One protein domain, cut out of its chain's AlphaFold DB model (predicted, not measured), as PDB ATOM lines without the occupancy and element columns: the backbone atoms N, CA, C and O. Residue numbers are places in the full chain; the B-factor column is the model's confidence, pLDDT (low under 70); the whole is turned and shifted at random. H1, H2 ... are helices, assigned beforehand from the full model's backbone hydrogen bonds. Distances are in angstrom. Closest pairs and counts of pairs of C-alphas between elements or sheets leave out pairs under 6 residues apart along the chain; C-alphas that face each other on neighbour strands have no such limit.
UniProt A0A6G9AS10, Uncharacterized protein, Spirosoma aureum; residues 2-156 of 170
ATOM      1  N   MET A   2      29.866  42.703  30.131       53.72
ATOM      2  CA  MET A   2      29.138  43.436  29.073       53.72
ATOM      3  C   MET A   2      29.629  43.114  27.646       53.72
ATOM      4  O   MET A   2      28.820  42.836  26.775       53.72
ATOM      5  N   SER A   3      30.947  43.008  27.433       57.50
ATOM      6  CA  SER A   3      31.531  42.618  26.133       57.50
ATOM      7  C   SER A   3      31.210  41.176  25.694       57.50
ATOM      8  O   SER A   3      31.180  40.908  24.499       57.50
ATOM      9  N   PHE A   4      30.934  40.256  26.625       63.97
ATOM     10  CA  PHE A   4      30.563  38.878  26.281       63.97
ATOM     11  C   PHE A   4      29.133  38.819  25.730       63.97
ATOM     12  O   PHE A   4      28.892  38.201  24.700       63.97
ATOM     13  N   TYR A   5      28.195  39.522  26.378       60.59
ATOM     14  CA  TYR A   5      26.805  39.577  25.922       60.59
ATOM     15  C   TYR A   5      26.667  40.237  24.552       60.59
ATOM     16  O   TYR A   5      25.905  39.737  23.740       60.59
ATOM     17  N   LEU A   6      27.421  41.304  24.272       63.50
ATOM     18  CA  LEU A   6      27.380  41.990  22.975       63.50
ATOM     19  C   LEU A   6      27.889  41.101  21.825       63.50
ATOM     20  O   LEU A   6      27.348  41.169  20.728       63.50
ATOM     21  N   ASN A   7      28.872  40.231  22.087       73.06
ATOM     22  CA  ASN A   7      29.448  39.344  21.070       73.06
ATOM     23  C   ASN A   7      28.608  38.082  20.799       73.06
ATOM     24  O   ASN A   7      28.718  37.511  19.721       73.06
ATOM     25  N   HIS A   8      27.776  37.653  21.755       83.06
ATOM     26  CA  HIS A   8      26.951  36.438  21.644       83.06
ATOM     27  C   HIS A   8      25.442  36.723  21.593       83.06
ATOM     28  O   HIS A   8      24.635  35.795  21.662       83.06
ATOM     29  N   ILE A   9      25.030  37.992  21.489       82.06
ATOM     30  CA  ILE A   9      23.609  38.366  21.526       82.06
ATOM     31  C   ILE A   9      22.819  37.694  20.399       82.06
ATOM     32  O   ILE A   9      21.723  37.193  20.642       82.06
ATOM     33  N   ASP A  10      23.409  37.591  19.210       81.75
ATOM     34  CA  ASP A  10      22.781  36.970  18.046       81.75
ATOM     35  C   ASP A  10      22.543  35.469  18.275       81.75
ATOM     36  O   ASP A  10      21.442  34.964  18.048       81.75
ATOM     37  N   GLU A  11      23.537  34.756  18.811       87.69
ATOM     38  CA  GLU A  11      23.434  33.330  19.149       87.69
ATOM     39  C   GLU A  11      22.369  33.089  20.226       87.69
ATOM     40  O   GLU A  11      21.538  32.186  20.098       87.69
ATOM     41  N   ILE A  12      22.343  33.933  21.261       88.75
ATOM     42  CA  ILE A  12      21.354  33.862  22.339       88.75
ATOM     43  C   ILE A  12      19.943  34.087  21.782       88.75
ATOM     44  O   ILE A  12      19.035  33.307  22.079       88.75
ATOM     45  N   VAL A  13      19.742  35.115  20.952       89.38
ATOM     46  CA  VAL A  13      18.438  35.421  20.343       89.38
ATOM     47  C   VAL A  13      17.985  34.287  19.430       89.38
ATOM     48  O   VAL A  13      16.818  33.892  19.493       89.38
ATOM     49  N   LEU A  14      18.885  33.710  18.633       89.69
ATOM     50  CA  LEU A  14      18.581  32.566  17.773       89.69
ATOM     51  C   LEU A  14      18.160  31.338  18.586       89.69
ATOM     52  O   LEU A  14      17.135  30.725  18.277       89.69
ATOM     53  N   ILE A  15      18.898  31.006  19.650       92.81
ATOM     54  CA  ILE A  15      18.562  29.893  20.548       92.81
ATOM     55  C   ILE A  15      17.203  30.139  21.208       92.81
ATOM     56  O   ILE A  15      16.358  29.242  21.229       92.81
ATOM     57  N   LEU A  16      16.947  31.352  21.699       92.94
ATOM     58  CA  LEU A  16      15.658  31.708  22.289       92.94
ATOM     59  C   LEU A  16      14.521  31.585  21.272       92.94
ATOM     60  O   LEU A  16      13.499  30.968  21.578       92.94
ATOM     61  N   CYS A  17      14.693  32.101  20.053       93.94
ATOM     62  CA  CYS A  17      13.705  31.973  18.981       93.94
ATOM     63  C   CYS A  17      13.416  30.504  18.667       93.94
ATOM     64  O   CYS A  17      12.248  30.120  18.556       93.94
ATOM     65  N   LEU A  18      14.450  29.662  18.598       93.94
ATOM     66  CA  LEU A  18      14.313  28.225  18.384       93.94
ATOM     67  C   LEU A  18      13.500  27.577  19.513       93.94
ATOM     68  O   LEU A  18      12.478  26.935  19.256       93.94
ATOM     69  N   VAL A  19      13.893  27.810  20.766       96.06
ATOM     70  CA  VAL A  19      13.222  27.277  21.960       96.06
ATOM     71  C   VAL A  19      11.756  27.714  22.007       96.06
ATOM     72  O   VAL A  19      10.867  26.873  22.172       96.06
ATOM     73  N   PHE A  20      11.467  29.000  21.790       94.19
ATOM     74  CA  PHE A  20      10.095  29.506  21.748       94.19
ATOM     75  C   PHE A  20       9.283  28.893  20.608       94.19
ATOM     76  O   PHE A  20       8.110  28.574  20.808       94.19
ATOM     77  N   THR A  21       9.890  28.677  19.442       95.38
ATOM     78  CA  THR A  21       9.233  28.021  18.302       95.38
ATOM     79  C   THR A  21       8.797  26.611  18.680       95.38
ATOM     80  O   THR A  21       7.616  26.274  18.558       95.38
ATOM     81  N   PHE A  22       9.714  25.801  19.216       95.94
ATOM     82  CA  PHE A  22       9.419  24.430  19.632       95.94
ATOM     83  C   PHE A  22       8.366  24.378  20.741       95.94
ATOM     84  O   PHE A  22       7.376  23.651  20.616       95.94
ATOM     85  N   ILE A  23       8.536  25.170  21.805       96.12
ATOM     86  CA  ILE A  23       7.612  25.186  22.944       96.12
ATOM     87  C   ILE A  23       6.208  25.590  22.493       96.12
ATOM     88  O   ILE A  23       5.240  24.905  22.834       96.12
ATOM     89  N   ASN A  24       6.070  26.668  21.717       94.12
ATOM     90  CA  ASN A  24       4.760  27.139  21.268       94.12
ATOM     91  C   ASN A  24       4.103  26.166  20.285       94.12
ATOM     92  O   ASN A  24       2.905  25.905  20.412       94.12
ATOM     93  N   THR A  25       4.884  25.555  19.387       95.81
ATOM     94  CA  THR A  25       4.388  24.515  18.472       95.81
ATOM     95  C   THR A  25       3.803  23.343  19.252       95.81
ATOM     96  O   THR A  25       2.639  22.978  19.072       95.81
ATOM     97  N   ILE A  26       4.582  22.787  20.185       95.12
ATOM     98  CA  ILE A  26       4.163  21.645  21.003       95.12
ATOM     99  C   ILE A  26       2.938  22.012  21.844       95.12
ATOM    100  O   ILE A  26       1.976  21.242  21.893       95.12
ATOM    101  N   ARG A  27       2.941  23.184  22.491       95.12
ATOM    102  CA  ARG A  27       1.815  23.653  23.313       95.12
ATOM    103  C   ARG A  27       0.525  23.752  22.502       95.12
ATOM    104  O   ARG A  27      -0.510  23.288  22.976       95.12
ATOM    105  N   LEU A  28       0.570  24.313  21.295       93.81
ATOM    106  CA  LEU A  28      -0.622  24.502  20.470       93.81
ATOM    107  C   LEU A  28      -1.152  23.169  19.918       93.81
ATOM    108  O   LEU A  28      -2.350  22.909  20.006       93.81
ATOM    109  N   VAL A  29      -0.270  22.267  19.471       94.00
ATOM    110  CA  VAL A  29      -0.647  20.908  19.032       94.00
ATOM    111  C   VAL A  29      -1.224  20.065  20.181       94.00
ATOM    112  O   VAL A  29      -2.106  19.227  19.969       94.00
ATOM    113  N   ARG A  30      -0.742  20.255  21.416       93.25
ATOM    114  CA  ARG A  30      -1.267  19.562  22.608       93.25
ATOM    115  C   ARG A  30      -2.630  20.086  23.063       93.25
ATOM    116  O   ARG A  30      -3.370  19.323  23.667       93.25
ATOM    117  N   ARG A  31      -2.975  21.339  22.750       92.94
ATOM    118  CA  ARG A  31      -4.270  21.963  23.086       92.94
ATOM    119  C   ARG A  31      -5.394  21.662  22.087       92.94
ATOM    120  O   ARG A  31      -6.491  22.188  22.247       92.94
ATOM    121  N   ALA A  32      -5.134  20.851  21.062       92.12
ATOM    122  CA  ALA A  32      -6.165  20.432  20.122       92.12
ATOM    123  C   ALA A  32      -7.252  19.613  20.835       92.12
ATOM    124  O   ALA A  32      -6.941  18.625  21.501       92.12
ATOM    125  N   THR A  33      -8.514  20.017  20.680       92.31
ATOM    126  CA  THR A  33      -9.680  19.274  21.191       92.31
ATOM    127  C   THR A  33     -10.227  18.307  20.144       92.31
ATOM    128  O   THR A  33     -10.839  17.298  20.488       92.31
ATOM    129  N   VAL A  34      -9.979  18.584  18.860       91.25
ATOM    130  CA  VAL A  34     -10.295  17.672  17.755       91.25
ATOM    131  C   VAL A  34      -9.193  16.616  17.593       91.25
ATOM    132  O   VAL A  34      -8.027  16.875  17.918       91.25
ATOM    133  N   PRO A  35      -9.511  15.417  17.074       91.56
ATOM    134  CA  PRO A  35      -8.509  14.380  16.867       91.56
ATOM    135  C   PRO A  35      -7.524  14.797  15.764       91.56
ATOM    136  O   PRO A  35      -7.852  14.782  14.582       91.56
ATOM    137  N   VAL A  36      -6.292  15.143  16.144       93.44
ATOM    138  CA  VAL A  36      -5.224  15.552  15.214       93.44
ATOM    139  C   VAL A  36      -4.138  14.487  15.061       93.44
ATOM    140  O   VAL A  36      -3.766  13.803  16.020       93.44
ATOM    141  N   ARG A  37      -3.569  14.359  13.857       93.56
ATOM    142  CA  ARG A  37      -2.331  13.601  13.623       93.56
ATOM    143  C   ARG A  37      -1.148  14.471  14.051       93.56
ATOM    144  O   ARG A  37      -0.921  15.527  13.473       93.56
ATOM    145  N   LYS A  38      -0.394  14.034  15.065       91.81
ATOM    146  CA  LYS A  38       0.620  14.870  15.735       91.81
ATOM    147  C   LYS A  38       1.728  15.369  14.802       91.81
ATOM    148  O   LYS A  38       2.078  16.537  14.897       91.81
ATOM    149  N   VAL A  39       2.230  14.526  13.897       94.12
ATOM    150  CA  VAL A  39       3.320  14.901  12.976       94.12
ATOM    151  C   VAL A  39       2.863  15.942  11.937       94.12
ATOM    152  O   VAL A  39       3.449  17.020  11.910       94.12
ATOM    153  N   PRO A  40       1.782  15.735  11.154       94.44
ATOM    154  CA  PRO A  40       1.283  16.789  10.268       94.44
ATOM    155  C   PRO A  40       0.858  18.061  11.014       94.44
ATOM    156  O   PRO A  40       1.153  19.164  10.567       94.44
ATOM    157  N   ALA A  41       0.220  17.927  12.184       94.56
ATOM    158  CA  ALA A  41      -0.157  19.075  13.005       94.56
ATOM    159  C   ALA A  41       1.061  19.880  13.485       94.56
ATOM    160  O   ALA A  41       0.988  21.104  13.553       94.56
ATOM    161  N   TYR A  42       2.179  19.209  13.781       95.94
ATOM    162  CA  TYR A  42       3.440  19.871  14.100       95.94
ATOM    163  C   TYR A  42       3.903  20.744  12.933       95.94
ATOM    164  O   TYR A  42       4.094  21.937  13.133       95.94
ATOM    165  N   PHE A  43       3.989  20.204  11.713       95.94
ATOM    166  CA  PHE A  43       4.424  20.975  10.539       95.94
ATOM    167  C   PHE A  43       3.477  22.125  10.180       95.94
ATOM    168  O   PHE A  43       3.939  23.201   9.808       95.94
ATOM    169  N   VAL A  44       2.164  21.942  10.359       95.62
ATOM    170  CA  VAL A  44       1.178  23.017  10.173       95.62
ATOM    171  C   VAL A  44       1.468  24.204  11.090       95.62
ATOM    172  O   VAL A  44       1.456  25.348  10.640       95.62
ATOM    173  N   VAL A  45       1.726  23.943  12.371       96.50
ATOM    174  CA  VAL A  45       1.931  24.995  13.375       96.50
ATOM    175  C   VAL A  45       3.341  25.577  13.301       96.50
ATOM    176  O   VAL A  45       3.502  26.789  13.446       96.50
ATOM    177  N   PHE A  46       4.337  24.728  13.041       94.88
ATOM    178  CA  PHE A  46       5.752  25.074  13.080       94.88
ATOM    179  C   PHE A  46       6.082  26.253  12.163       94.88
ATOM    180  O   PHE A  46       6.720  27.202  12.614       94.88
ATOM    181  N   GLY A  47       5.587  26.240  10.918       90.75
ATOM    182  CA  GLY A  47       5.818  27.322   9.956       90.75
ATOM    183  C   GLY A  47       5.374  28.684  10.493       90.75
ATOM    184  O   GLY A  47       6.170  29.619  10.560       90.75
ATOM    185  N   ALA A  48       4.134  28.782  10.977       92.75
ATOM    186  CA  ALA A  48       3.605  30.024  11.537       92.75
ATOM    187  C   ALA A  48       4.343  30.453  12.818       92.75
ATOM    188  O   ALA A  48       4.621  31.639  12.994       92.75
ATOM    189  N   THR A  49       4.709  29.516  13.701       95.69
ATOM    190  CA  THR A  49       5.490  29.855  14.902       95.69
ATOM    191  C   THR A  49       6.904  30.312  14.580       95.69
ATOM    192  O   THR A  49       7.362  31.257  15.208       95.69
ATOM    193  N   ALA A  50       7.577  29.685  13.612       93.94
ATOM    194  CA  ALA A  50       8.939  30.032  13.222       93.94
ATOM    195  C   ALA A  50       8.988  31.428  12.589       93.94
ATOM    196  O   ALA A  50       9.893  32.208  12.867       93.94
ATOM    197  N   ILE A  51       7.978  31.779  11.787       94.56
ATOM    198  CA  ILE A  51       7.843  33.135  11.245       94.56
ATOM    199  C   ILE A  51       7.622  34.137  12.382       94.56
ATOM    200  O   ILE A  51       8.300  35.158  12.422       94.56
ATOM    201  N   ALA A  52       6.729  33.842  13.334       95.62
ATOM    202  CA  ALA A  52       6.452  34.739  14.457       95.62
ATOM    203  C   ALA A  52       7.691  34.996  15.331       95.62
ATOM    204  O   ALA A  52       7.917  36.124  15.769       95.62
ATOM    205  N   THR A  53       8.503  33.969  15.584       94.44
ATOM    206  CA  THR A  53       9.689  34.064  16.441       94.44
ATOM    207  C   THR A  53      10.891  34.633  15.703       94.44
ATOM    208  O   THR A  53      11.381  35.672  16.116       94.44
ATOM    209  N   PHE A  54      11.359  34.005  14.621       91.50
ATOM    210  CA  PHE A  54      12.604  34.394  13.951       91.50
ATOM    211  C   PHE A  54      12.448  35.675  13.131       91.50
ATOM    212  O   PHE A  54      13.265  36.583  13.248       91.50
ATOM    213  N   ILE A  55      11.395  35.763  12.315       87.31
ATOM    214  CA  ILE A  55      11.193  36.886  11.383       87.31
ATOM    215  C   ILE A  55      10.390  38.019  12.024       87.31
ATOM    216  O   ILE A  55      10.599  39.185  11.719       87.31
ATOM    217  N   GLY A  56       9.462  37.687  12.915       85.38
ATOM    218  CA  GLY A  56       8.750  38.676  13.706       85.38
ATOM    219  C   GLY A  56       9.625  39.186  14.843       85.38
ATOM    220  O   GLY A  56      10.179  40.272  14.765       85.38
ATOM    221  N   GLY A  57       9.760  38.396  15.908       88.31
ATOM    222  CA  GLY A  57      10.466  38.812  17.123       88.31
ATOM    223  C   GLY A  57      11.964  39.067  16.931       88.31
ATOM    224  O   GLY A  57      12.438  40.161  17.221       88.31
ATOM    225  N   GLY A  58      12.704  38.068  16.451       89.06
ATOM    226  CA  GLY A  58      14.165  38.087  16.357       89.06
ATOM    227  C   GLY A  58      14.677  39.162  15.405       89.06
ATOM    228  O   GLY A  58      15.483  39.996  15.801       89.06
ATOM    229  N   HIS A  59      14.150  39.205  14.184       89.88
ATOM    230  CA  HIS A  59      14.526  40.212  13.193       89.88
ATOM    231  C   HIS A  59      14.202  41.645  13.642       89.88
ATOM    232  O   HIS A  59      15.044  42.532  13.511       89.88
ATOM    233  N   LEU A  60      13.009  41.891  14.208       92.69
ATOM    234  CA  LEU A  60      12.660  43.219  14.727       92.69
ATOM    235  C   LEU A  60      13.550  43.616  15.904       92.69
ATOM    236  O   LEU A  60      13.956  44.777  15.994       92.69
ATOM    237  N   PHE A  61      13.865  42.666  16.787       92.69
ATOM    238  CA  PHE A  61      14.792  42.887  17.889       92.69
ATOM    239  C   PHE A  61      16.178  43.273  17.369       92.69
ATOM    240  O   PHE A  61      16.705  44.301  17.781       92.69
ATOM    241  N   GLU A  62      16.730  42.514  16.422       90.12
ATOM    242  CA  GLU A  62      18.054  42.766  15.850       90.12
ATOM    243  C   GLU A  62      18.128  44.136  15.158       90.12
ATOM    244  O   GLU A  62      19.054  44.913  15.397       90.12
ATOM    245  N   ILE A  63      17.125  44.478  14.341       91.50
ATOM    246  CA  ILE A  63      17.056  45.784  13.672       91.50
ATOM    247  C   ILE A  63      16.991  46.919  14.695       91.50
ATOM    248  O   ILE A  63      17.697  47.919  14.551       91.50
ATOM    249  N   SER A  64      16.164  46.765  15.730       92.56
ATOM    250  CA  SER A  64      16.006  47.776  16.779       92.56
ATOM    251  C   SER A  64      17.286  47.931  17.595       92.56
ATOM    252  O   SER A  64      17.716  49.048  17.864       92.56
ATOM    253  N   TYR A  65      17.934  46.819  17.937       90.88
ATOM    254  CA  TYR A  65      19.193  46.797  18.668       90.88
ATOM    255  C   TYR A  65      20.307  47.518  17.896       90.88
ATOM    256  O   TYR A  65      20.906  48.458  18.419       90.88
ATOM    257  N   ARG A  66      20.511  47.174  16.616       88.94
ATOM    258  CA  ARG A  66      21.501  47.848  15.753       88.94
ATOM    259  C   ARG A  66      21.167  49.327  15.530       88.94
ATOM    260  O   ARG A  66      22.069  50.148  15.375       88.94
ATOM    261  N   ALA A  67      19.886  49.694  15.496       91.75
ATOM    262  CA  ALA A  67      19.474  51.092  15.395       91.75
ATOM    263  C   ALA A  67      19.818  51.891  16.654       91.75
ATOM    264  O   ALA A  67      20.345  52.994  16.539       91.75
ATOM    265  N   ILE A  68      19.575  51.321  17.838       92.50
ATOM    266  CA  ILE A  68      19.946  51.930  19.120       92.50
ATOM    267  C   ILE A  68      21.465  52.087  19.211       92.50
ATOM    268  O   ILE A  68      21.942  53.164  19.553       92.50
ATOM    269  N   GLU A  69      22.229  51.059  18.839       90.44
ATOM    270  CA  GLU A  69      23.695  51.121  18.805       90.44
ATOM    271  C   GLU A  69      24.194  52.264  17.906       90.44
ATOM    272  O   GLU A  69      25.007  53.091  18.323       90.44
ATOM    273  N   ARG A  70      23.656  52.381  16.685       92.12
ATOM    274  CA  ARG A  70      23.983  53.494  15.777       92.12
ATOM    275  C   ARG A  70      23.561  54.848  16.336       92.12
ATOM    276  O   ARG A  70      24.263  55.831  16.109       92.12
ATOM    277  N   ALA A  71      22.437  54.916  17.048       93.69
ATOM    278  CA  ALA A  71      21.936  56.157  17.631       93.69
ATOM    279  C   ALA A  71      22.851  56.642  18.758       93.69
ATOM    280  O   ALA A  71      23.199  57.820  18.788       93.69
ATOM    281  N   ILE A  72      23.313  55.729  19.616       94.69
ATOM    282  CA  ILE A  72      24.301  56.013  20.666       94.69
ATOM    283  C   ILE A  72      25.619  56.501  20.050       94.69
ATOM    284  O   ILE A  72      26.213  57.456  20.542       94.69
ATOM    285  N   ASN A  73      26.039  55.900  18.935       94.12
ATOM    286  CA  ASN A  73      27.250  56.290  18.213       94.12
ATOM    287  C   ASN A  73      27.074  57.542  17.328       94.12
ATOM    288  O   ASN A  73      28.001  57.903  16.607       94.12
ATOM    289  N   GLY A  74      25.897  58.180  17.315       94.75
ATOM    290  CA  GLY A  74      25.619  59.368  16.496       94.75
ATOM    291  C   GLY A  74      25.604  59.123  14.980       94.75
ATOM    292  O   GLY A  74      25.676  60.070  14.204       94.75
ATOM    293  N   THR A  75      25.515  57.864  14.542       94.31
ATOM    294  CA  THR A  75      25.552  57.448  13.123       94.31
ATOM    295  C   THR A  75      24.202  56.941  12.613       94.31
ATOM    296  O   THR A  75      24.101  56.424  11.498       94.31
ATOM    297  N   PHE A  76      23.147  57.045  13.422       94.56
ATOM    298  CA  PHE A  76      21.819  56.593  13.028       94.56
ATOM    299  C   PHE A  76      21.199  57.508  11.974       94.56
ATOM    300  O   PHE A  76      21.094  58.718  12.158       94.56
ATOM    301  N   VAL A  77      20.721  56.892  10.894       93.50
ATOM    302  CA  VAL A  77      19.954  57.548   9.839       93.50
ATOM    303  C   VAL A  77      18.667  56.764   9.644       93.50
ATOM    304  O   VAL A  77      18.700  55.558   9.396       93.50
ATOM    305  N   TYR A  78      17.534  57.454   9.757       93.75
ATOM    306  CA  TYR A  78      16.232  56.884   9.441       93.75
ATOM    307  C   TYR A  78      15.997  56.979   7.933       93.75
ATOM    308  O   TYR A  78      15.599  58.023   7.419       93.75
ATOM    309  N   ASP A  79      16.281  55.895   7.218       93.81
ATOM    310  CA  ASP A  79      16.091  55.797   5.775       93.81
ATOM    311  C   ASP A  79      14.902  54.892   5.407       93.81
ATOM    312  O   ASP A  79      14.307  54.189   6.234       93.81
ATOM    313  N   TYR A  80      14.542  54.898   4.122       92.56
ATOM    314  CA  TYR A  80      13.470  54.048   3.600       92.56
ATOM    315  C   TYR A  80      13.747  52.553   3.820       92.56
ATOM    316  O   TYR A  80      12.820  51.766   4.025       92.56
ATOM    317  N   ARG A  81      15.024  52.150   3.811       90.06
ATOM    318  CA  ARG A  81      15.438  50.767   4.050       90.06
ATOM    319  C   ARG A  81      15.083  50.333   5.471       90.06
ATOM    320  O   ARG A  81      14.473  49.281   5.639       90.06
ATOM    321  N   PHE A  82      15.430  51.131   6.476       91.94
ATOM    322  CA  PHE A  82      15.123  50.861   7.875       91.94
ATOM    323  C   PHE A  82      13.613  50.782   8.115       91.94
ATOM    324  O   PHE A  82      13.137  49.806   8.698       91.94
ATOM    325  N   TYR A  83      12.852  51.750   7.590       94.06
ATOM    326  CA  TYR A  83      11.388  51.722   7.651       94.06
ATOM    327  C   TYR A  83      10.813  50.439   7.040       94.06
ATOM    328  O   TYR A  83       9.998  49.764   7.668       94.06
ATOM    329  N   SER A  84      11.268  50.070   5.840       91.62
ATOM    330  CA  SER A  84      10.758  48.901   5.114       91.62
ATOM    331  C   SER A  84      11.067  47.587   5.832       91.62
ATOM    332  O   SER A  84      10.222  46.694   5.864       91.62
ATOM    333  N   LEU A  85      12.248  47.475   6.447       90.81
ATOM    334  CA  LEU A  85      12.640  46.306   7.236       90.81
ATOM    335  C   LEU A  85      11.760  46.139   8.484       90.81
ATOM    336  O   LEU A  85      11.241  45.049   8.731       90.81
ATOM    337  N   ILE A  86      11.518  47.226   9.227       94.12
ATOM    338  CA  ILE A  86      10.604  47.198  10.379       94.12
ATOM    339  C   ILE A  86       9.179  46.873   9.932       94.12
ATOM    340  O   ILE A  86       8.530  46.008  10.523       94.12
ATOM    341  N   LEU A  87       8.684  47.540   8.887       93.56
ATOM    342  CA  LEU A  87       7.327  47.332   8.392       93.56
ATOM    343  C   LEU A  87       7.112  45.877   7.966       93.56
ATOM    344  O   LEU A  87       6.117  45.270   8.358       93.56
ATOM    345  N   MET A  88       8.057  45.297   7.222       91.81
ATOM    346  CA  MET A  88       7.992  43.898   6.801       91.81
ATOM    347  C   MET A  88       7.964  42.950   8.006       91.81
ATOM    348  O   MET A  88       7.093  42.080   8.077       91.81
ATOM    349  N   GLY A  89       8.857  43.146   8.985       93.06
ATOM    350  CA  GLY A  89       8.874  42.353  10.217       93.06
ATOM    351  C   GLY A  89       7.548  42.431  10.983       93.06
ATOM    352  O   GLY A  89       6.989  41.406  11.372       93.06
ATOM    353  N   MET A  90       6.977  43.631  11.115       95.69
ATOM    354  CA  MET A  90       5.686  43.857  11.778       95.69
ATOM    355  C   MET A  90       4.512  43.214  11.026       95.69
ATOM    356  O   MET A  90       3.643  42.599  11.649       95.69
ATOM    357  N   VAL A  91       4.480  43.320   9.694       95.62
ATOM    358  CA  VAL A  91       3.444  42.699   8.852       95.62
ATOM    359  C   VAL A  91       3.496  41.176   8.975       95.62
ATOM    360  O   VAL A  91       2.470  40.547   9.241       95.62
ATOM    361  N   LEU A  92       4.682  40.574   8.851       95.31
ATOM    362  CA  LEU A  92       4.858  39.124   8.964       95.31
ATOM    363  C   LEU A  92       4.580  38.611  10.382       95.31
ATOM    364  O   LEU A  92       3.973  37.548  10.542       95.31
ATOM    365  N   LEU A  93       4.932  39.374  11.420       96.06
ATOM    366  CA  LEU A  93       4.563  39.059  12.800       96.06
ATOM    367  C   LEU A  93       3.040  39.096  12.993       96.06
ATOM    368  O   LEU A  93       2.455  38.160  13.533       96.06
ATOM    369  N   SER A  94       2.372  40.144  12.511       97.25
ATOM    370  CA  SER A  94       0.916  40.283  12.626       97.25
ATOM    371  C   SER A  94       0.177  39.143  11.915       97.25
ATOM    372  O   SER A  94      -0.716  38.509  12.493       97.25
ATOM    373  N   LEU A  95       0.588  38.820  10.684       97.56
ATOM    374  CA  LEU A  95       0.005  37.730   9.903       97.56
ATOM    375  C   LEU A  95       0.291  36.359  10.518       97.56
ATOM    376  O   LEU A  95      -0.621  35.538  10.599       97.56
ATOM    377  N   SER A  96       1.501  36.108  11.017       96.94
ATOM    378  CA  SER A  96       1.823  34.833  11.671       96.94
ATOM    379  C   SER A  96       1.056  34.655  12.986       96.94
ATOM    380  O   SER A  96       0.477  33.595  13.221       96.94
ATOM    381  N   MET A  97       0.906  35.707  13.795       97.56
ATOM    382  CA  MET A  97       0.067  35.684  15.002       97.56
ATOM    383  C   MET A  97      -1.422  35.497  14.684       97.56
ATOM    384  O   MET A  97      -2.144  34.813  15.416       97.56
ATOM    385  N   ARG A  98      -1.916  36.082  13.587       97.94
ATOM    386  CA  ARG A  98      -3.263  35.802  13.070       97.94
ATOM    387  C   ARG A  98      -3.404  34.336  12.655       97.94
ATOM    388  O   ARG A  98      -4.336  33.679  13.114       97.94
ATOM    389  N   MET A  99      -2.462  33.812  11.877       97.88
ATOM    390  CA  MET A  99      -2.461  32.425  11.415       97.88
ATOM    391  C   MET A  99      -2.435  31.436  12.586       97.88
ATOM    392  O   MET A  99      -3.208  30.483  12.598       97.88
ATOM    393  N   LEU A 100      -1.627  31.685  13.624       97.69
ATOM    394  CA  LEU A 100      -1.593  30.857  14.837       97.69
ATOM    395  C   LEU A 100      -2.930  30.854  15.587       97.69
ATOM    396  O   LEU A 100      -3.357  29.805  16.076       97.69
ATOM    397  N   ARG A 101      -3.623  31.999  15.657       97.69
ATOM    398  CA  ARG A 101      -4.974  32.077  16.237       97.69
ATOM    399  C   ARG A 101      -5.986  31.278  15.419       97.69
ATOM    400  O   ARG A 101      -6.795  30.562  16.004       97.69
ATOM    401  N   GLU A 102      -5.923  31.368  14.093       97.50
ATOM    402  CA  GLU A 102      -6.805  30.638  13.176       97.50
ATOM    403  C   GLU A 102      -6.543  29.122  13.226       97.50
ATOM    404  O   GLU A 102      -7.491  28.348  13.349       97.50
ATOM    405  N   ILE A 103      -5.279  28.682  13.259       96.75
ATOM    406  CA  ILE A 103      -4.916  27.268  13.459       96.75
ATOM    407  C   ILE A 103      -5.377  26.780  14.838       96.75
ATOM    408  O   ILE A 103      -5.954  25.701  14.955       96.75
ATOM    409  N   GLY A 104      -5.188  27.577  15.892       96.38
ATOM    410  CA  GLY A 104      -5.671  27.243  17.233       96.38
ATOM    411  C   GLY A 104      -7.202  27.179  17.329       96.38
ATOM    412  O   GLY A 104      -7.745  26.378  18.089       96.38
ATOM    413  N   ALA A 105      -7.925  28.004  16.571       95.62
ATOM    414  CA  ALA A 105      -9.378  27.919  16.427       95.62
ATOM    415  C   ALA A 105      -9.792  26.648  15.669       95.62
ATOM    416  O   ALA A 105     -10.717  25.951  16.089       95.62
ATOM    417  N   TRP A 106      -9.056  26.292  14.618       95.50
ATOM    418  CA  TRP A 106      -9.295  25.084  13.836       95.50
ATOM    419  C   TRP A 106      -9.062  23.804  14.634       95.50
ATOM    420  O   TRP A 106      -9.918  22.924  14.655       95.50
ATOM    421  N   PHE A 107      -7.971  23.733  15.394       94.88
ATOM    422  CA  PHE A 107      -7.699  22.620  16.309       94.88
ATOM    423  C   PHE A 107      -8.699  22.532  17.472       94.88
ATOM    424  O   PHE A 107      -8.755  21.508  18.157       94.88
ATOM    425  N   ARG A 108      -9.502  23.580  17.691       94.12
ATOM    426  CA  ARG A 108     -10.642  23.577  18.615       94.12
ATOM    427  C   ARG A 108     -11.983  23.239  17.953       94.12
ATOM    428  O   ARG A 108     -12.985  23.151  18.654       94.12
ATOM    429  N   GLY A 109     -12.008  23.038  16.636       91.06
ATOM    430  CA  GLY A 109     -13.211  22.692  15.876       91.06
ATOM    431  C   GLY A 109     -14.080  23.882  15.464       91.06
ATOM    432  O   GLY A 109     -15.224  23.676  15.074       91.06
ATOM    433  N   ILE A 110     -13.574  25.120  15.532       92.38
ATOM    434  CA  ILE A 110     -14.349  26.306  15.136       92.38
ATOM    435  C   ILE A 110     -14.544  26.307  13.606       92.38
ATOM    436  O   ILE A 110     -13.542  26.304  12.881       92.38
ATOM    437  N   PRO A 111     -15.784  26.346  13.083       88.56
ATOM    438  CA  PRO A 111     -16.044  26.340  11.642       88.56
ATOM    439  C   PRO A 111     -15.362  27.498  10.901       88.56
ATOM    440  O   PRO A 111     -15.160  28.580  11.445       88.56
ATOM    441  N   GLY A 112     -14.969  27.276   9.643       91.19
ATOM    442  CA  GLY A 112     -14.376  28.306   8.774       91.19
ATOM    443  C   GLY A 112     -12.927  28.709   9.095       91.19
ATOM    444  O   GLY A 112     -12.222  29.181   8.205       91.19
ATOM    445  N   SER A 113     -12.440  28.454  10.312       94.12
ATOM    446  CA  SER A 113     -11.080  28.802  10.758       94.12
ATOM    447  C   SER A 113      -9.963  28.174   9.910       94.12
ATOM    448  O   SER A 113      -8.961  28.833   9.644       94.12
ATOM    449  N   GLN A 114     -10.166  26.957   9.396       94.06
ATOM    450  CA  GLN A 114      -9.266  26.317   8.427       94.06
ATOM    451  C   GLN A 114      -9.083  27.167   7.166       94.06
ATOM    452  O   GLN A 114      -7.958  27.409   6.736       94.06
ATOM    453  N   ARG A 115     -10.187  27.634   6.567       95.00
ATOM    454  CA  ARG A 115     -10.130  28.457   5.351       95.00
ATOM    455  C   ARG A 115      -9.450  29.792   5.638       95.00
ATOM    456  O   ARG A 115      -8.684  30.261   4.804       95.00
ATOM    457  N   SER A 116      -9.696  30.380   6.809       96.69
ATOM    458  CA  SER A 116      -9.017  31.606   7.238       96.69
ATOM    459  C   SER A 116      -7.506  31.401   7.375       96.69
ATOM    460  O   SER A 116      -6.754  32.161   6.777       96.69
ATOM    461  N   ALA A 117      -7.064  30.322   8.032       96.88
ATOM    462  CA  ALA A 117      -5.643  29.993   8.165       96.88
ATOM    463  C   ALA A 117      -4.956  29.779   6.805       96.88
ATOM    464  O   ALA A 117      -3.853  30.278   6.590       96.88
ATOM    465  N   ILE A 118      -5.620  29.091   5.867       97.44
ATOM    466  CA  ILE A 118      -5.121  28.912   4.493       97.44
ATOM    467  C   ILE A 118      -4.987  30.265   3.785       97.44
ATOM    468  O   ILE A 118      -3.951  30.540   3.184       97.44
ATOM    469  N   LYS A 119      -6.000  31.138   3.882       98.00
ATOM    470  CA  LYS A 119      -5.937  32.492   3.308       98.00
ATOM    471  C   LYS A 119      -4.773  33.290   3.890       98.00
ATOM    472  O   LYS A 119      -4.051  33.933   3.136       98.00
ATOM    473  N   THR A 120      -4.560  33.228   5.201       98.06
ATOM    474  CA  THR A 120      -3.445  33.924   5.853       98.06
ATOM    475  C   THR A 120      -2.090  33.370   5.406       98.06
ATOM    476  O   THR A 120      -1.193  34.152   5.103       98.06
ATOM    477  N   ALA A 121      -1.948  32.047   5.268       97.62
ATOM    478  CA  ALA A 121      -0.735  31.426   4.729       97.62
ATOM    479  C   ALA A 121      -0.445  31.882   3.287       97.62
ATOM    480  O   ALA A 121       0.685  32.242   2.966       97.62
ATOM    481  N   LEU A 122      -1.471  31.930   2.431       98.00
ATOM    482  CA  LEU A 122      -1.345  32.432   1.060       98.00
ATOM    483  C   LEU A 122      -0.954  33.914   1.025       98.00
ATOM    484  O   LEU A 122      -0.093  34.287   0.237       98.00
ATOM    485  N   LEU A 123      -1.525  34.749   1.900       97.81
ATOM    486  CA  LEU A 123      -1.135  36.157   2.016       97.81
ATOM    487  C   LEU A 123       0.342  36.308   2.395       97.81
ATOM    488  O   LEU A 123       1.042  37.113   1.787       97.81
ATOM    489  N   ILE A 124       0.835  35.513   3.351       97.00
ATOM    490  CA  ILE A 124       2.258  35.523   3.719       97.00
ATOM    491  C   ILE A 124       3.129  35.131   2.521       97.00
ATOM    492  O   ILE A 124       4.138  35.788   2.275       97.00
ATOM    493  N   ILE A 125       2.746  34.103   1.754       97.19
ATOM    494  CA  ILE A 125       3.480  33.690   0.547       97.19
ATOM    495  C   ILE A 125       3.509  34.824  -0.480       97.19
ATOM    496  O   ILE A 125       4.582  35.187  -0.944       97.19
ATOM    497  N   VAL A 126       2.360  35.425  -0.798       96.75
ATOM    498  CA  VAL A 126       2.266  36.507  -1.794       96.75
ATOM    499  C   VAL A 126       3.130  37.709  -1.408       96.75
ATOM    500  O   VAL A 126       3.771  38.301  -2.271       96.75
ATOM    501  N   ILE A 127       3.180  38.052  -0.120       94.06
ATOM    502  CA  ILE A 127       3.967  39.188   0.373       94.06
ATOM    503  C   ILE A 127       5.466  38.858   0.419       94.06
ATOM    504  O   ILE A 127       6.288  39.699   0.063       94.06
ATOM    505  N   SER A 128       5.840  37.654   0.861       94.06
ATOM    506  CA  SER A 128       7.249  37.307   1.102       94.06
ATOM    507  C   SER A 128       7.971  36.732  -0.117       94.06
ATOM    508  O   SER A 128       9.151  37.018  -0.298       94.06
ATOM    509  N   ALA A 129       7.302  35.985  -1.000       93.88
ATOM    510  CA  ALA A 129       7.952  35.322  -2.134       93.88
ATOM    511  C   ALA A 129       8.712  36.287  -3.069       93.88
ATOM    512  O   ALA A 129       9.840  35.958  -3.445       93.88
ATOM    513  N   PRO A 130       8.189  37.489  -3.401       92.69
ATOM    514  CA  PRO A 130       8.926  38.448  -4.225       92.69
ATOM    515  C   PRO A 130      10.218  38.942  -3.561       92.69
ATOM    516  O   PRO A 130      11.191  39.236  -4.250       92.69
ATOM    517  N   THR A 131      10.265  38.998  -2.224       89.31
ATOM    518  CA  THR A 131      11.459  39.452  -1.487       89.31
ATOM    519  C   THR A 131      12.628  38.468  -1.602       89.31
ATOM    520  O   THR A 131      13.789  38.870  -1.511       89.31
ATOM    521  N   GLY A 132      12.325  37.195  -1.878       87.31
ATOM    522  CA  GLY A 132      13.304  36.142  -2.121       87.31
ATOM    523  C   GLY A 132      14.202  36.392  -3.336       87.31
ATOM    524  O   GLY A 132      15.374  36.023  -3.318       87.31
ATOM    525  N   VAL A 133      13.679  37.086  -4.355       89.94
ATOM    526  CA  VAL A 133      14.428  37.449  -5.572       89.94
ATOM    527  C   VAL A 133      15.591  38.390  -5.247       89.94
ATOM    528  O   VAL A 133      16.647  38.312  -5.864       89.94
ATOM    529  N   PHE A 134      15.404  39.262  -4.254       87.12
ATOM    530  CA  PHE A 134      16.411  40.235  -3.834       87.12
ATOM    531  C   PHE A 134      17.305  39.696  -2.718       87.12
ATOM    532  O   PHE A 134      18.484  40.032  -2.642       87.12
ATOM    533  N   THR A 135      16.742  38.870  -1.835       84.19
ATOM    534  CA  THR A 135      17.437  38.315  -0.675       84.19
ATOM    535  C   THR A 135      16.973  36.881  -0.435       84.19
ATOM    536  O   THR A 135      15.809  36.698  -0.091       84.19
ATOM    537  N   PRO A 136      17.841  35.855  -0.534       82.94
ATOM    538  CA  PRO A 136      17.415  34.456  -0.404       82.94
ATOM    539  C   PRO A 136      16.671  34.140   0.902       82.94
ATOM    540  O   PRO A 136      15.752  33.322   0.917       82.94
ATOM    541  N   ILE A 137      17.007  34.836   1.994       83.62
ATOM    542  CA  ILE A 137      16.317  34.707   3.285       83.62
ATOM    543  C   ILE A 137      14.841  35.146   3.228       83.62
ATOM    544  O   ILE A 137      14.021  34.668   4.009       83.62
ATOM    545  N   GLY A 138      14.471  35.986   2.259       85.25
ATOM    546  CA  GLY A 138      13.096  36.406   1.994       85.25
ATOM    547  C   GLY A 138      12.160  35.257   1.599       85.25
ATOM    548  O   GLY A 138      10.949  35.368   1.772       85.25
ATOM    549  N   TYR A 139      12.696  34.112   1.153       90.50
ATOM    550  CA  TYR A 139      11.892  32.912   0.897       90.50
ATOM    551  C   TYR A 139      11.487  32.154   2.166       90.50
ATOM    552  O   TYR A 139      10.562  31.344   2.106       90.50
ATOM    553  N   VAL A 140      12.124  32.399   3.319       91.62
ATOM    554  CA  VAL A 140      11.873  31.632   4.554       91.62
ATOM    555  C   VAL A 140      10.390  31.638   4.966       91.62
ATOM    556  O   VAL A 140       9.846  30.550   5.186       91.62
ATOM    557  N   PRO A 141       9.675  32.784   5.009       94.19
ATOM    558  CA  PRO A 141       8.252  32.787   5.353       94.19
ATOM    559  C   PRO A 141       7.385  32.065   4.315       94.19
ATOM    560  O   PRO A 141       6.428  31.376   4.678       94.19
ATOM    561  N   SER A 142       7.740  32.173   3.031       95.81
ATOM    562  CA  SER A 142       7.041  31.487   1.940       95.81
ATOM    563  C   SER A 142       7.185  29.969   2.035       95.81
ATOM    564  O   SER A 142       6.186  29.258   1.963       95.81
ATOM    565  N   ILE A 143       8.404  29.470   2.258       94.94
ATOM    566  CA  ILE A 143       8.683  28.036   2.420       94.94
ATOM    567  C   ILE A 143       7.966  27.496   3.661       94.94
ATOM    568  O   ILE A 143       7.305  26.461   3.586       94.94
ATOM    569  N   GLY A 144       8.026  28.217   4.787       94.81
ATOM    570  CA  GLY A 144       7.319  27.836   6.011       94.81
ATOM    571  C   GLY A 144       5.809  27.696   5.794       94.81
ATOM    572  O   GLY A 144       5.216  26.696   6.197       94.81
ATOM    573  N   CYS A 145       5.193  28.651   5.091       96.81
ATOM    574  CA  CYS A 145       3.771  28.588   4.755       96.81
ATOM    575  C   CYS A 145       3.448  27.492   3.729       96.81
ATOM    576  O   CYS A 145       2.415  26.839   3.857       96.81
ATOM    577  N   ALA A 146       4.321  27.245   2.749       96.69
ATOM    578  CA  ALA A 146       4.151  26.161   1.785       96.69
ATOM    579  C   ALA A 146       4.159  24.789   2.476       96.69
ATOM    580  O   ALA A 146       3.285  23.963   2.211       96.69
ATOM    581  N   ILE A 147       5.075  24.575   3.427       95.94
ATOM    582  CA  ILE A 147       5.093  23.377   4.278       95.94
ATOM    583  C   ILE A 147       3.785  23.280   5.072       95.94
ATOM    584  O   ILE A 147       3.142  22.230   5.065       95.94
ATOM    585  N   THR A 148       3.327  24.366   5.703       95.38
ATOM    586  CA  THR A 148       2.040  24.354   6.413       95.38
ATOM    587  C   THR A 148       0.881  23.945   5.497       95.38
ATOM    588  O   THR A 148       0.064  23.110   5.887       95.38
ATOM    589  N   LEU A 149       0.804  24.495   4.283       96.50
ATOM    590  CA  LEU A 149      -0.246  24.172   3.315       96.50
ATOM    591  C   LEU A 149      -0.179  22.712   2.846       96.50
ATOM    592  O   LEU A 149      -1.221  22.067   2.739       96.50
ATOM    593  N   LEU A 150       1.026  22.169   2.649       96.56
ATOM    594  CA  LEU A 150       1.246  20.768   2.276       96.56
ATOM    595  C   LEU A 150       0.693  19.799   3.337       96.56
ATOM    596  O   LEU A 150       0.066  18.794   3.002       96.56
ATOM    597  N   PHE A 151       0.903  20.099   4.623       95.31
ATOM    598  CA  PHE A 151       0.480  19.232   5.731       95.31
ATOM    599  C   PHE A 151      -0.944  19.504   6.236       95.31
ATOM    600  O   PHE A 151      -1.499  18.686   6.978       95.31
ATOM    601  N   PHE A 152      -1.562  20.608   5.808       92.62
ATOM    602  CA  PHE A 152      -2.917  21.015   6.187       92.62
ATOM    603  C   PHE A 152      -3.980  19.906   6.031       92.62
ATOM    604  O   PHE A 152      -4.667  19.617   7.012       92.62
ATOM    605  N   PRO A 153      -4.127  19.219   4.878       91.94
ATOM    606  CA  PRO A 153      -5.179  18.208   4.702       91.94
ATOM    607  C   PRO A 153      -4.996  16.965   5.588       91.94
ATOM    608  O   PRO A 153      -5.947  16.220   5.812       91.94
ATOM    609  N   PHE A 154      -3.794  16.743   6.126       93.06
ATOM    610  CA  PHE A 154      -3.464  15.557   6.916       93.06
ATOM    611  C   PHE A 154      -3.496  15.802   8.431       93.06
ATOM    612  O   PHE A 154      -3.334  14.854   9.204       93.06
ATOM    613  N   ALA A 155      -3.672  17.047   8.883       92.00
ATOM    614  CA  ALA A 155      -3.533  17.393  10.296       92.00
ATOM    615  C   ALA A 155      -4.716  16.954  11.165       92.00
ATOM    616  O   ALA A 155      -4.491  16.502  12.288       92.00
ATOM    617  N   VAL A 156      -5.953  17.014  10.667       90.00
ATOM    618  CA  VAL A 156      -7.150  16.564  11.401       90.00
ATOM    619  C   VAL A 156      -7.565  15.176  10.910       90.00
ATOM    620  O   VAL A 156      -7.640  14.923   9.710       90.00
TER     621      VAL A 156
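What this domain is: This is residues 2 to 156 of the 170 residues of an uncharacterized protein of Spirosoma aureum (UniProt A0A6G9AS10). Four helices, H2 to H5, make an elongated up-and-down bundle, each running against the one before, and H1 packs along H2 outside it. Residues 2 to 8 and 69 to 74 stick out. The printed part has 155 residues with five named helices, H1 to H5, and no named strand: all helix, compact, radius of gyration of the C-alphas 17.1 A, spans 56 by 33 by 23 A.

How they stand to each other: H1, residues 2 to 30, touches H2, residues 38 to 72, closest at the C-alphas of Cys 17 and Thr 53, 5.2 A, a shallow tilt of 26 degrees, opposite ways. H2, the hub, touches H3, residues 80 to 106, closest at C-alphas 56 and 93, 4.3 A, and H5, residues 136 to 155, at C-alphas 44 and 148, 4.1 A. H4, residues 113 to 134, touches H5, closest at C-alphas 132 and 138, 4.1 A. O i to N i+4 pairs are within hydrogen-bond range throughout H3, and in H1 23 of 25, H2 26 of 31, H4 13 of 18, H5 11 of 16.

Where its parts are: H1, 39.2 A, begins at C-alpha 2 (29.138, 43.436, 29.073). H2 measures 47.7 A, H3 38.2 A, H4 33.2 A. H5, 29.1 A, ends at C-alpha 155 (-3.533, 17.393, 10.296).

The domain as a whole: The printed part has no cut and no long link. Residues 2 to 6 have pLDDT under 70.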